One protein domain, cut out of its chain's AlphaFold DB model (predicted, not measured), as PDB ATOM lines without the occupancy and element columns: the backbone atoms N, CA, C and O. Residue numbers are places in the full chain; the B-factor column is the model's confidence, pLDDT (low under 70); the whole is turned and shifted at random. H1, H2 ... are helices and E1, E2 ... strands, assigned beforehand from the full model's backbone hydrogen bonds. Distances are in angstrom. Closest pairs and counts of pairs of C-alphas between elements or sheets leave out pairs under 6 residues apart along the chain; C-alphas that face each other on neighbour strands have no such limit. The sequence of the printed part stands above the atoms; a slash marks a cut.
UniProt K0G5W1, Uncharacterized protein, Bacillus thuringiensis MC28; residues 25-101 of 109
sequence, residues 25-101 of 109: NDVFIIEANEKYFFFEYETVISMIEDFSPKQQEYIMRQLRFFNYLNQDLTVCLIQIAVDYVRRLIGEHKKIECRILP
ATOM      1  N   ASN A  25      -9.370  23.130  23.843       89.62
ATOM      2  CA  ASN A  25     -10.253  24.270  23.633       89.62
ATOM      3  C   ASN A  25     -10.643  24.886  24.988       89.62
ATOM      4  O   ASN A  25     -10.971  24.169  25.937       89.62
ATOM      5  N   ASP A  26     -10.557  26.207  25.061       90.50
ATOM      6  CA  ASP A  26     -10.907  27.032  26.213       90.50
ATOM      7  C   ASP A  26     -11.278  28.432  25.704       90.50
ATOM      8  O   ASP A  26     -11.015  28.771  24.542       90.50
ATOM      9  N   VAL A  27     -11.889  29.232  26.574       90.19
ATOM     10  CA  VAL A  27     -12.354  30.583  26.266       90.19
ATOM     11  C   VAL A  27     -11.451  31.614  26.929       90.19
ATOM     12  O   VAL A  27     -11.121  31.522  28.111       90.19
ATOM     13  N   PHE A  28     -11.117  32.661  26.187       90.25
ATOM     14  CA  PHE A  28     -10.466  33.848  26.718       90.25
ATOM     15  C   PHE A  28     -11.200  35.108  26.272       90.25
ATOM     16  O   PHE A  28     -11.886  35.134  25.246       90.25
ATOM     17  N   ILE A  29     -11.054  36.171  27.061       90.75
ATOM     18  CA  ILE A  29     -11.638  37.471  26.748       90.75
ATOM     19  C   ILE A  29     -10.533  38.452  26.401       90.75
ATOM     20  O   ILE A  29      -9.533  38.548  27.110       90.75
ATOM     21  N   ILE A  30     -10.751  39.212  25.335       91.19
ATOM     22  CA  ILE A  30      -9.994  40.416  25.027       91.19
ATOM     23  C   ILE A  30     -10.871  41.611  25.375       91.19
ATOM     24  O   ILE A  30     -11.920  41.819  24.769       91.19
ATOM     25  N   GLU A  31     -10.435  42.416  26.332       89.38
ATOM     26  CA  GLU A  31     -11.008  43.736  26.573       89.38
ATOM     27  C   GLU A  31     -10.286  44.762  25.698       89.38
ATOM     28  O   GLU A  31      -9.054  44.819  25.698       89.38
ATOM     29  N   ALA A  32     -11.038  45.568  24.949       87.62
ATOM     30  CA  ALA A  32     -10.495  46.633  24.121       87.62
ATOM     31  C   ALA A  32     -11.514  47.768  23.928       87.62
ATOM     32  O   ALA A  32     -12.627  47.543  23.454       87.62
ATOM     33  N   ASN A  33     -11.117  49.007  24.255       85.56
ATOM     34  CA  ASN A  33     -11.977  50.201  24.188       85.56
ATOM     35  C   ASN A  33     -13.330  49.973  24.902       85.56
ATOM     36  O   ASN A  33     -14.385  50.149  24.292       85.56
ATOM     37  N   GLU A  34     -13.278  49.520  26.163       83.38
ATOM     38  CA  GLU A  34     -14.450  49.247  27.024       83.38
ATOM     39  C   GLU A  34     -15.430  48.204  26.449       83.38
ATOM     40  O   GLU A  34     -16.570  48.081  26.891       83.38
ATOM     41  N   LYS A  35     -15.000  47.442  25.436       86.25
ATOM     42  CA  LYS A  35     -15.748  46.329  24.853       86.25
ATOM     43  C   LYS A  35     -15.034  45.021  25.147       86.25
ATOM     44  O   LYS A  35     -13.808  44.958  25.109       86.25
ATOM     45  N   TYR A  36     -15.820  43.976  25.358       89.62
ATOM     46  CA  TYR A  36     -15.330  42.622  25.584       89.62
ATOM     47  C   TYR A  36     -15.546  41.769  24.336       89.62
ATOM     48  O   TYR A  36     -16.642  41.739  23.774       89.62
ATOM     49  N   PHE A  37     -14.496  41.075  23.913       91.38
ATOM     50  CA  PHE A  37     -14.501  40.136  22.799       91.38
ATOM     51  C   PHE A  37     -14.170  38.748  23.335       91.38
ATOM     52  O   PHE A  37     -13.108  38.547  23.919       91.38
ATOM     53  N   PHE A  38     -15.081  37.801  23.142       92.94
ATOM     54  CA  PHE A  38     -14.944  36.431  23.622       92.94
ATOM     55  C   PHE A  38     -14.427  35.555  22.486       92.94
ATOM     56  O   PHE A  38     -14.970  35.597  21.383       92.94
ATOM     57  N   PHE A  39     -13.390  34.769  22.759       94.19
ATOM     58  CA  PHE A  39     -12.795  33.864  21.785       94.19
ATOM     59  C   PHE A  39     -12.603  32.481  22.384       94.19
ATOM     60  O   PHE A  39     -12.080  32.340  23.485       94.19
ATOM     61  N   GLU A  40     -12.964  31.468  21.608       95.00
ATOM     62  CA  GLU A  40     -12.498  30.096  21.795       95.00
ATOM     63  C   GLU A  40     -11.251  29.860  20.942       95.00
ATOM     64  O   GLU A  40     -11.157  30.386  19.827       95.00
ATOM     65  N   TYR A  41     -10.309  29.038  21.411       93.69
ATOM     66  CA  TYR A  41      -9.118  28.705  20.620       93.69
ATOM     67  C   TYR A  41      -9.467  28.093  19.260       93.69
ATOM     68  O   TYR A  41      -8.872  28.480  18.255       93.69
ATOM     69  N   GLU A  42     -10.461  27.204  19.202       92.25
ATOM     70  CA  GLU A  42     -10.926  26.625  17.934       92.25
ATOM     71  C   GLU A  42     -11.474  27.690  16.980       92.25
ATOM     72  O   GLU A  42     -11.162  27.673  15.789       92.25
ATOM     73  N   THR A  43     -12.198  28.682  17.507       94.44
ATOM     74  CA  THR A  43     -12.698  29.808  16.705       94.44
ATOM     75  C   THR A  43     -11.547  30.617  16.109       94.44
ATOM     76  O   THR A  43     -11.598  30.982  14.933       94.44
ATOM     77  N   VAL A  44     -10.478  30.873  16.876       95.12
ATOM     78  CA  VAL A  44      -9.290  31.557  16.338       95.12
ATOM     79  C   VAL A  44      -8.653  30.732  15.222       95.12
ATOM     80  O   VAL A  44      -8.290  31.296  14.195       95.12
ATOM     81  N   ILE A  45      -8.546  29.409  15.391       93.94
ATOM     82  CA  ILE A  45      -7.975  28.513  14.377       93.94
ATOM     83  C   ILE A  45      -8.780  28.579  13.076       93.94
ATOM     84  O   ILE A  45      -8.189  28.775  12.015       93.94
ATOM     85  N   SER A  46     -10.109  28.481  13.152       92.00
ATOM     86  CA  SER A  46     -10.979  28.590  11.976       92.00
ATOM     87  C   SER A  46     -10.876  29.962  11.307       92.00
ATOM     88  O   SER A  46     -10.772  30.042  10.087       92.00
ATOM     89  N   MET A  47     -10.817  31.041  12.092       93.62
ATOM     90  CA  MET A  47     -10.713  32.407  11.570       93.62
ATOM     91  C   MET A  47      -9.427  32.643  10.759       93.62
ATOM     92  O   MET A  47      -9.426  33.446   9.825       93.62
ATOM     93  N   ILE A  48      -8.324  31.957  11.084       93.38
ATOM     94  CA  ILE A  48      -7.062  32.094  10.340       93.38
ATOM     95  C   ILE A  48      -7.241  31.696   8.868       93.38
ATOM     96  O   ILE A  48      -6.599  32.293   8.000       93.38
ATOM     97  N   GLU A  49      -8.116  30.733   8.567       88.38
ATOM     98  CA  GLU A  49      -8.362  30.288   7.190       88.38
ATOM     99  C   GLU A  49      -9.019  31.375   6.325       88.38
ATOM    100  O   GLU A  49      -8.788  31.414   5.115       88.38
ATOM    101  N   ASP A  50      -9.734  32.318   6.943       91.06
ATOM    102  CA  ASP A  50     -10.382  33.447   6.264       91.06
ATOM    103  C   ASP A  50      -9.457  34.665   6.094       91.06
ATOM    104  O   ASP A  50      -9.809  35.657   5.447       91.06
ATOM    105  N   PHE A  51      -8.251  34.634   6.670       92.50
ATOM    106  CA  PHE A  51      -7.299  35.735   6.542       92.50
ATOM    107  C   PHE A  51      -6.658  35.797   5.154       92.50
ATOM    108  O   PHE A  51      -6.568  34.810   4.428       92.50
ATOM    109  N   SER A  52      -6.133  36.970   4.790       93.75
ATOM    110  CA  SER A  52      -5.393  37.124   3.533       93.75
ATOM    111  C   SER A  52      -4.166  36.198   3.484       93.75
ATOM    112  O   SER A  52      -3.543  35.949   4.523       93.75
ATOM    113  N   PRO A  53      -3.714  35.764   2.290       94.06
ATOM    114  CA  PRO A  53      -2.553  34.878   2.162       94.06
ATOM    115  C   PRO A  53      -1.294  35.391   2.877       94.06
ATOM    116  O   PRO A  53      -0.568  34.623   3.501       94.06
ATOM    117  N   LYS A  54      -1.066  36.713   2.862       94.06
ATOM    118  CA  LYS A  54       0.059  37.350   3.566       94.06
ATOM    119  C   LYS A  54      -0.053  37.212   5.090       94.06
ATOM    120  O   LYS A  54       0.953  37.011   5.766       94.06
ATOM    121  N   GLN A  55      -1.260  37.341   5.641       94.00
ATOM    122  CA  GLN A  55      -1.507  37.140   7.071       94.00
ATOM    123  C   GLN A  55      -1.358  35.667   7.448       94.00
ATOM    124  O   GLN A  55      -0.704  35.371   8.443       94.00
ATOM    125  N   GLN A  56      -1.888  34.751   6.635       95.19
ATOM    126  CA  GLN A  56      -1.718  33.314   6.849       95.19
ATOM    127  C   GLN A  56      -0.239  32.916   6.847       95.19
ATOM    128  O   GLN A  56       0.206  32.194   7.735       95.19
ATOM    129  N   GLU A  57       0.557  33.431   5.907       95.88
ATOM    130  CA  GLU A  57       1.994  33.155   5.859       95.88
ATOM    131  C   GLU A  57       2.720  33.678   7.108       95.88
ATOM    132  O   GLU A  57       3.559  32.979   7.682       95.88
ATOM    133  N   TYR A  58       2.379  34.886   7.562       95.50
ATOM    134  CA  TYR A  58       2.914  35.442   8.803       95.50
ATOM    135  C   TYR A  58       2.573  34.559  10.012       95.50
ATOM    136  O   TYR A  58       3.461  34.209  10.788       95.50
ATOM    137  N   ILE A  59       1.315  34.135  10.133       96.06
ATOM    138  CA  ILE A  59       0.842  33.281  11.228       96.06
ATOM    139  C   ILE A  59       1.501  31.902  11.183       96.06
ATOM    140  O   ILE A  59       1.952  31.401  12.208       96.06
ATOM    141  N   MET A  60       1.649  31.311   9.996       96.44
ATOM    142  CA  MET A  60       2.372  30.053   9.815       96.44
ATOM    143  C   MET A  60       3.811  30.149  10.342       96.44
ATOM    144  O   MET A  60       4.295  29.214  10.983       96.44
ATOM    145  N   ARG A  61       4.503  31.270  10.100       96.50
ATOM    146  CA  ARG A  61       5.857  31.500  10.632       96.50
ATOM    147  C   ARG A  61       5.852  31.611  12.159       96.50
ATOM    148  O   ARG A  61       6.711  30.995  12.785       96.50
ATOM    149  N   GLN A  62       4.886  32.324  12.744       95.75
ATOM    150  CA  GLN A  62       4.735  32.434  14.203       95.75
ATOM    151  C   GLN A  62       4.493  31.064  14.848       95.75
ATOM    152  O   GLN A  62       5.241  30.667  15.735       95.75
ATOM    153  N   LEU A  63       3.541  30.282  14.335       96.38
ATOM    154  CA  LEU A  63       3.229  28.946  14.855       96.38
ATOM    155  C   LEU A  63       4.435  28.002  14.801       96.38
ATOM    156  O   LEU A  63       4.727  27.303  15.770       96.38
ATOM    157  N   ARG A  64       5.182  28.005  13.688       96.56
ATOM    158  CA  ARG A  64       6.417  27.213  13.569       96.56
ATOM    159  C   ARG A  64       7.467  27.641  14.585       96.56
ATOM    160  O   ARG A  64       8.147  26.781  15.134       96.56
ATOM    161  N   PHE A  65       7.604  28.943  14.819       96.56
ATOM    162  CA  PHE A  65       8.571  29.484  15.766       96.56
ATOM    163  C   PHE A  65       8.222  29.114  17.210       96.56
ATOM    164  O   PHE A  65       9.072  28.577  17.916       96.56
ATOM    165  N   PHE A  66       6.964  29.305  17.619       96.44
ATOM    166  CA  PHE A  66       6.482  28.890  18.938       96.44
ATOM    167  C   PHE A  66       6.683  27.389  19.154       96.44
ATOM    168  O   PHE A  66       7.233  26.986  20.176       96.44
ATOM    169  N   ASN A  67       6.325  26.566  18.163       95.25
ATOM    170  CA  ASN A  67       6.511  25.121  18.249       95.25
ATOM    171  C   ASN A  67       7.987  24.723  18.359       95.25
ATOM    172  O   ASN A  67       8.347  23.899  19.190       95.25
ATOM    173  N   TYR A  68       8.859  25.336  17.553       96.25
ATOM    174  CA  TYR A  68      10.302  25.086  17.605       96.25
ATOM    175  C   TYR A  68      10.897  25.407  18.983       96.25
ATOM    176  O   TYR A  68      11.787  24.704  19.456       96.25
ATOM    177  N   LEU A  69      10.386  26.450  19.641       96.38
ATOM    178  CA  LEU A  69      10.798  26.838  20.987       96.38
ATOM    179  C   LEU A  69      10.078  26.068  22.108       96.38
ATOM    180  O   LEU A  69      10.334  26.355  23.276       96.38
ATOM    181  N   ASN A  70       9.196  25.114  21.783       92.94
ATOM    182  CA  ASN A  70       8.293  24.449  22.733       92.94
ATOM    183  C   ASN A  70       7.501  25.445  23.604       92.94
ATOM    184  O   ASN A  70       7.267  25.213  24.789       92.94
ATOM    185  N   GLN A  71       7.132  26.587  23.022       93.94
ATOM    186  CA  GLN A  71       6.289  27.583  23.670       93.94
ATOM    187  C   GLN A  71       4.818  27.200  23.567       93.94
ATOM    188  O   GLN A  71       4.395  26.485  22.657       93.94
ATOM    189  N   ASP A  72       4.026  27.729  24.494       92.25
ATOM    190  CA  ASP A  72       2.591  27.508  24.522       92.25
ATOM    191  C   ASP A  72       1.916  28.133  23.288       92.25
ATOM    192  O   ASP A  72       1.917  29.353  23.092       92.25
ATOM    193  N   LEU A  73       1.329  27.284  22.442       95.19
ATOM    194  CA  LEU A  73       0.631  27.707  21.231       95.19
ATOM    195  C   LEU A  73      -0.641  28.507  21.536       95.19
ATOM    196  O   LEU A  73      -1.055  29.306  20.696       95.19
ATOM    197  N   THR A  74      -1.233  28.360  22.728       94.12
ATOM    198  CA  THR A  74      -2.376  29.187  23.142       94.12
ATOM    199  C   THR A  74      -1.989  30.661  23.202       94.12
ATOM    200  O   THR A  74      -2.755  31.514  22.763       94.12
ATOM    201  N   VAL A  75      -0.761  30.973  23.627       93.06
ATOM    202  CA  VAL A  75      -0.232  32.342  23.640       93.06
ATOM    203  C   VAL A  75      -0.138  32.892  22.218       93.06
ATOM    204  O   VAL A  75      -0.529  34.035  21.979       93.06
ATOM    205  N   CYS A  76       0.310  32.078  21.257       95.00
ATOM    206  CA  CYS A  76       0.331  32.469  19.845       95.00
ATOM    207  C   CYS A  76      -1.089  32.749  19.321       95.00
ATOM    208  O   CYS A  76      -1.302  33.752  18.641       95.00
ATOM    209  N   LEU A  77      -2.073  31.906  19.653       95.56
ATOM    210  CA  LEU A  77      -3.474  32.121  19.264       95.56
ATOM    211  C   LEU A  77      -4.058  33.396  19.880       95.56
ATOM    212  O   LEU A  77      -4.725  34.165  19.188       95.56
ATOM    213  N   ILE A  78      -3.759  33.670  21.149       94.06
ATOM    214  CA  ILE A  78      -4.206  34.898  21.810       94.06
ATOM    215  C   ILE A  78      -3.609  36.129  21.123       94.06
ATOM    216  O   ILE A  78      -4.327  37.096  20.875       94.06
ATOM    217  N   GLN A  79      -2.324  36.102  20.757       93.00
ATOM    218  CA  GLN A  79      -1.690  37.205  20.026       93.00
ATOM    219  C   GLN A  79      -2.370  37.462  18.675       93.00
ATOM    220  O   GLN A  79      -2.635  38.613  18.328       93.00
ATOM    221  N   ILE A  80      -2.722  36.398  17.948       94.69
ATOM    222  CA  ILE A  80      -3.458  36.493  16.680       94.69
ATOM    223  C   ILE A  80      -4.828  37.150  16.890       94.69
ATOM    224  O   ILE A  80      -5.195  38.058  16.141       94.69
ATOM    225  N   ALA A  81      -5.572  36.731  17.917       94.69
ATOM    226  CA  ALA A  81      -6.877  37.305  18.240       94.69
ATOM    227  C   ALA A  81      -6.772  38.776  18.682       94.69
ATOM    228  O   ALA A  81      -7.567  39.610  18.250       94.69
ATOM    229  N   VAL A  82      -5.759  39.132  19.476       92.06
ATOM    230  CA  VAL A  82      -5.495  40.524  19.875       92.06
ATOM    231  C   VAL A  82      -5.217  41.398  18.654       92.06
ATOM    232  O   VAL A  82      -5.792  42.479  18.529       92.06
ATOM    233  N   ASP A  83      -4.379  40.938  17.727       91.06
ATOM    234  CA  ASP A  83      -4.085  41.685  16.503       91.06
ATOM    235  C   ASP A  83      -5.310  41.817  15.590       91.06
ATOM    236  O   ASP A  83      -5.497  42.858  14.952       91.06
ATOM    237  N   TYR A  84      -6.174  40.800  15.554       92.00
ATOM    238  CA  TYR A  84      -7.468  40.879  14.881       92.00
ATOM    239  C   TYR A  84      -8.367  41.959  15.505       92.00
ATOM    240  O   TYR A  84      -8.836  42.850  14.793       92.00
ATOM    241  N   VAL A  85      -8.546  41.948  16.832       91.00
ATOM    242  CA  VAL A  85      -9.366  42.937  17.555       91.00
ATOM    243  C   VAL A  85      -8.822  44.356  17.370       91.00
ATOM    244  O   VAL A  85      -9.590  45.276  17.087       91.00
ATOM    245  N   ARG A  86      -7.498  44.548  17.450       87.75
ATOM    246  CA  ARG A  86      -6.860  45.853  17.194       87.75
ATOM    247  C   ARG A  86      -7.217  46.403  15.817       87.75
ATOM    248  O   ARG A  86      -7.574  47.573  15.700       87.75
ATOM    249  N   ARG A  87      -7.165  45.562  14.777       86.38
ATOM    250  CA  ARG A  87      -7.534  45.958  13.407       86.38
ATOM    251  C   ARG A  87      -9.018  46.284  13.272       86.38
ATOM    252  O   ARG A  87      -9.362  47.188  12.520       86.38
ATOM    253  N   LEU A  88      -9.877  45.578  14.004       86.31
ATOM    254  CA  LEU A  88     -11.326  45.780  13.973       86.31
ATOM    255  C   LEU A  88     -11.752  47.104  14.631       86.31
ATOM    256  O   LEU A  88     -12.693  47.743  14.170       86.31
ATOM    257  N   ILE A  89     -11.054  47.534  15.687       82.69
ATOM    258  CA  ILE A  89     -11.352  48.788  16.403       82.69
ATOM    259  C   ILE A  89     -10.659  50.003  15.747       82.69
ATOM    260  O   ILE A  89     -11.158  51.125  15.856       82.69
ATOM    261  N   GLY A  90      -9.561  49.784  15.015       72.44
ATOM    262  CA  GLY A  90      -8.849  50.796  14.228       72.44
ATOM    263  C   GLY A  90      -7.609  51.379  14.923       72.44
ATOM    264  O   GLY A  90      -7.542  51.475  16.146       72.44
ATOM    265  N   GLU A  91      -6.619  51.802  14.128       65.25
ATOM    266  CA  GLU A  91      -5.273  52.197  14.598       65.25
ATOM    267  C   GLU A  91      -5.219  53.537  15.359       65.25
ATOM    268  O   GLU A  91      -4.253  53.815  16.066       65.25
ATOM    269  N   HIS A  92      -6.245  54.387  15.239       59.31
ATOM    270  CA  HIS A  92      -6.190  55.774  15.724       59.31
ATOM    271  C   HIS A  92      -6.462  55.957  17.222       59.31
ATOM    272  O   HIS A  92      -6.294  57.061  17.741       59.31
ATOM    273  N   LYS A  93      -6.864  54.905  17.938       59.66
ATOM    274  CA  LYS A  93      -6.997  54.941  19.397       59.66
ATOM    275  C   LYS A  93      -5.906  54.068  19.995       59.66
ATOM    276  O   LYS A  93      -5.742  52.919  19.603       59.66
ATOM    277  N   LYS A  94      -5.156  54.607  20.957       59.06
ATOM    278  CA  LYS A  94      -4.246  53.806  21.779       59.06
ATOM    279  C   LYS A  94      -5.105  52.808  22.560       59.06
ATOM    280  O   LYS A  94      -5.735  53.180  23.543       59.06
ATOM    281  N   ILE A  95      -5.195  51.581  22.061       66.00
ATOM    282  CA  ILE A  95      -6.032  50.527  22.633       66.00
ATOM    283  C   ILE A  95      -5.130  49.600  23.435       66.00
ATOM    284  O   ILE A  95      -4.237  48.948  22.890       66.00
ATOM    285  N   GLU A  96      -5.370  49.546  24.741       71.38
ATOM    286  CA  GLU A  96      -4.873  48.457  25.571       71.38
ATOM    287  C   GLU A  96      -5.777  47.247  25.342       71.38
ATOM    288  O   GLU A  96      -6.988  47.331  25.536       71.38
ATOM    289  N   CYS A  97      -5.188  46.139  24.892       71.00
ATOM    290  CA  CYS A  97      -5.861  44.848  24.862       71.00
ATOM    291  C   CYS A  97      -5.452  44.085  26.117       71.00
ATOM    292  O   CYS A  97      -4.265  43.791  26.283       71.00
ATOM    293  N   ARG A  98      -6.412  43.778  26.988       79.06
ATOM    294  CA  ARG A  98      -6.177  42.970  28.191       79.06
ATOM    295  C   ARG A  98      -6.804  41.602  28.008       79.06
ATOM    296  O   ARG A  98      -7.929  41.499  27.529       79.06
ATOM    297  N   ILE A  99      -6.051  40.568  28.367       79.56
ATOM    298  CA  ILE A  99      -6.555  39.198  28.394       79.56
ATOM    299  C   ILE A  99      -7.119  38.976  29.789       79.56
ATOM    300  O   ILE A  99      -6.378  39.088  30.766       79.56
ATOM    301  N   LEU A 100      -8.411  38.687  29.874       76.12
ATOM    302  CA  LEU A 100      -9.069  38.410  31.143       76.12
ATOM    303  C   LEU A 100      -9.378  36.912  31.242       76.12
ATOM    304  O   LEU A 100      -9.931  36.342  30.294       76.12
ATOM    305  N   PRO A 101      -9.047  36.264  32.372       71.12
ATOM    306  CA  PRO A 101      -9.598  34.958  32.693       71.12
ATOM    307  C   PRO A 101     -11.128  35.028  32.743       71.12
ATOM    308  O   PRO A 101     -11.685  36.005  33.242       71.12
TER     309      PRO A 101
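What this domain is: This is residues 25 to 101 of the 109 residues of an uncharacterized protein of Bacillus thuringiensis MC28 (UniProt K0G5W1). A small three-stranded sheet has one long helix, H3, lying slantwise over one of its faces, while the other face is bare of helices. H3 is in the middle of the model, with its centre 1.8 A from the mean of the C-alphas; H2, away from the sheet, makes a helical hairpin with H3, and H1, which follows E2 with no residue between them but turns off in another direction, packs on residues 74 to 81 of H3. The printed part has 77 residues, with three named helices and three named strands in the order E1, E2, H1, H2, H3, E3; the sheet's order is E2, E1, E3, all antiparallel. The class is mixed, helices and strands, and the whole is compact, with a radius of gyration of the C-alphas of 12.6 A and spans of 35 by 28 by 21 A.

How they stand to each other: Start at the inner strand E1, residues 27 to 32, which forms a hairpin with the edge strand E2, residues 35 to 40; look there for N 30 and O 37, 2.8 A apart and within hydrogen-bond range. On the other side of E1 is the edge strand E3, residues 98 to 100, antiparallel to it at 146 degrees, with N 31 and O 98 at 2.9 A, within hydrogen-bond range. Now look at H3, residues 73 to 89: it is on the sheet at a height over the sheet of 8.9 A, over E2 and E1, in two layers, a helix on one face of a sheet. On the local plane it runs slantwise to E1 at 35 degrees, and the closest C-alphas of the two are those of Ile 30 and Val 82, 6.8 A apart. H2, residues 53 to 68, touches H3 at residues 73 to 80 alone, the closest C-alphas being those of Phe 66 and Leu 73, 6.4 A apart; this helical hairpin has a shallow tilt of 29 degrees, opposite ways. H1, residues 41 to 49, touches H3 at residues 74 to 81 alone, with C-alphas 44 and 81 closest at 6.5 A, at a steep tilt of 63 degrees, the same way. H1 is only just not on the sheet, with 4 pairs of C-alphas within 10 A. H1 and H2 are close but not clearly touching, the C-alphas of Ile 48 and Gln 56 being closest at 6.5 A, and H2 is apart from E1, E2 and E3. In H2 and H3 every O i to N i+4 pair is within hydrogen-bond range; in H1, 4 of 5 are.

Where its parts are: Find C-alpha 27 at (-12.354, 30.583, 26.266), where E1 begins its 16.3 A; E2 spans 16.8 A. Find C-alpha 73 at (0.631, 27.707, 21.231); from there H3 runs 24.7 A to C-alpha 89. H2 spans 22.4 A and H1 13.5 A. E3, 6.2 A long, ends at C-alpha 100, (-9.069, 38.410, 31.143).

The domain as a whole: The C-alphas farthest apart are those of Glu 34 and Tyr 68, 35.8 A. The printed part has no cut and no long link; the link from H3 to E3, 8 residues, is short. Mean pLDDT of the printed part is 88.9, and residues 91 to 95, in that link, are under 70.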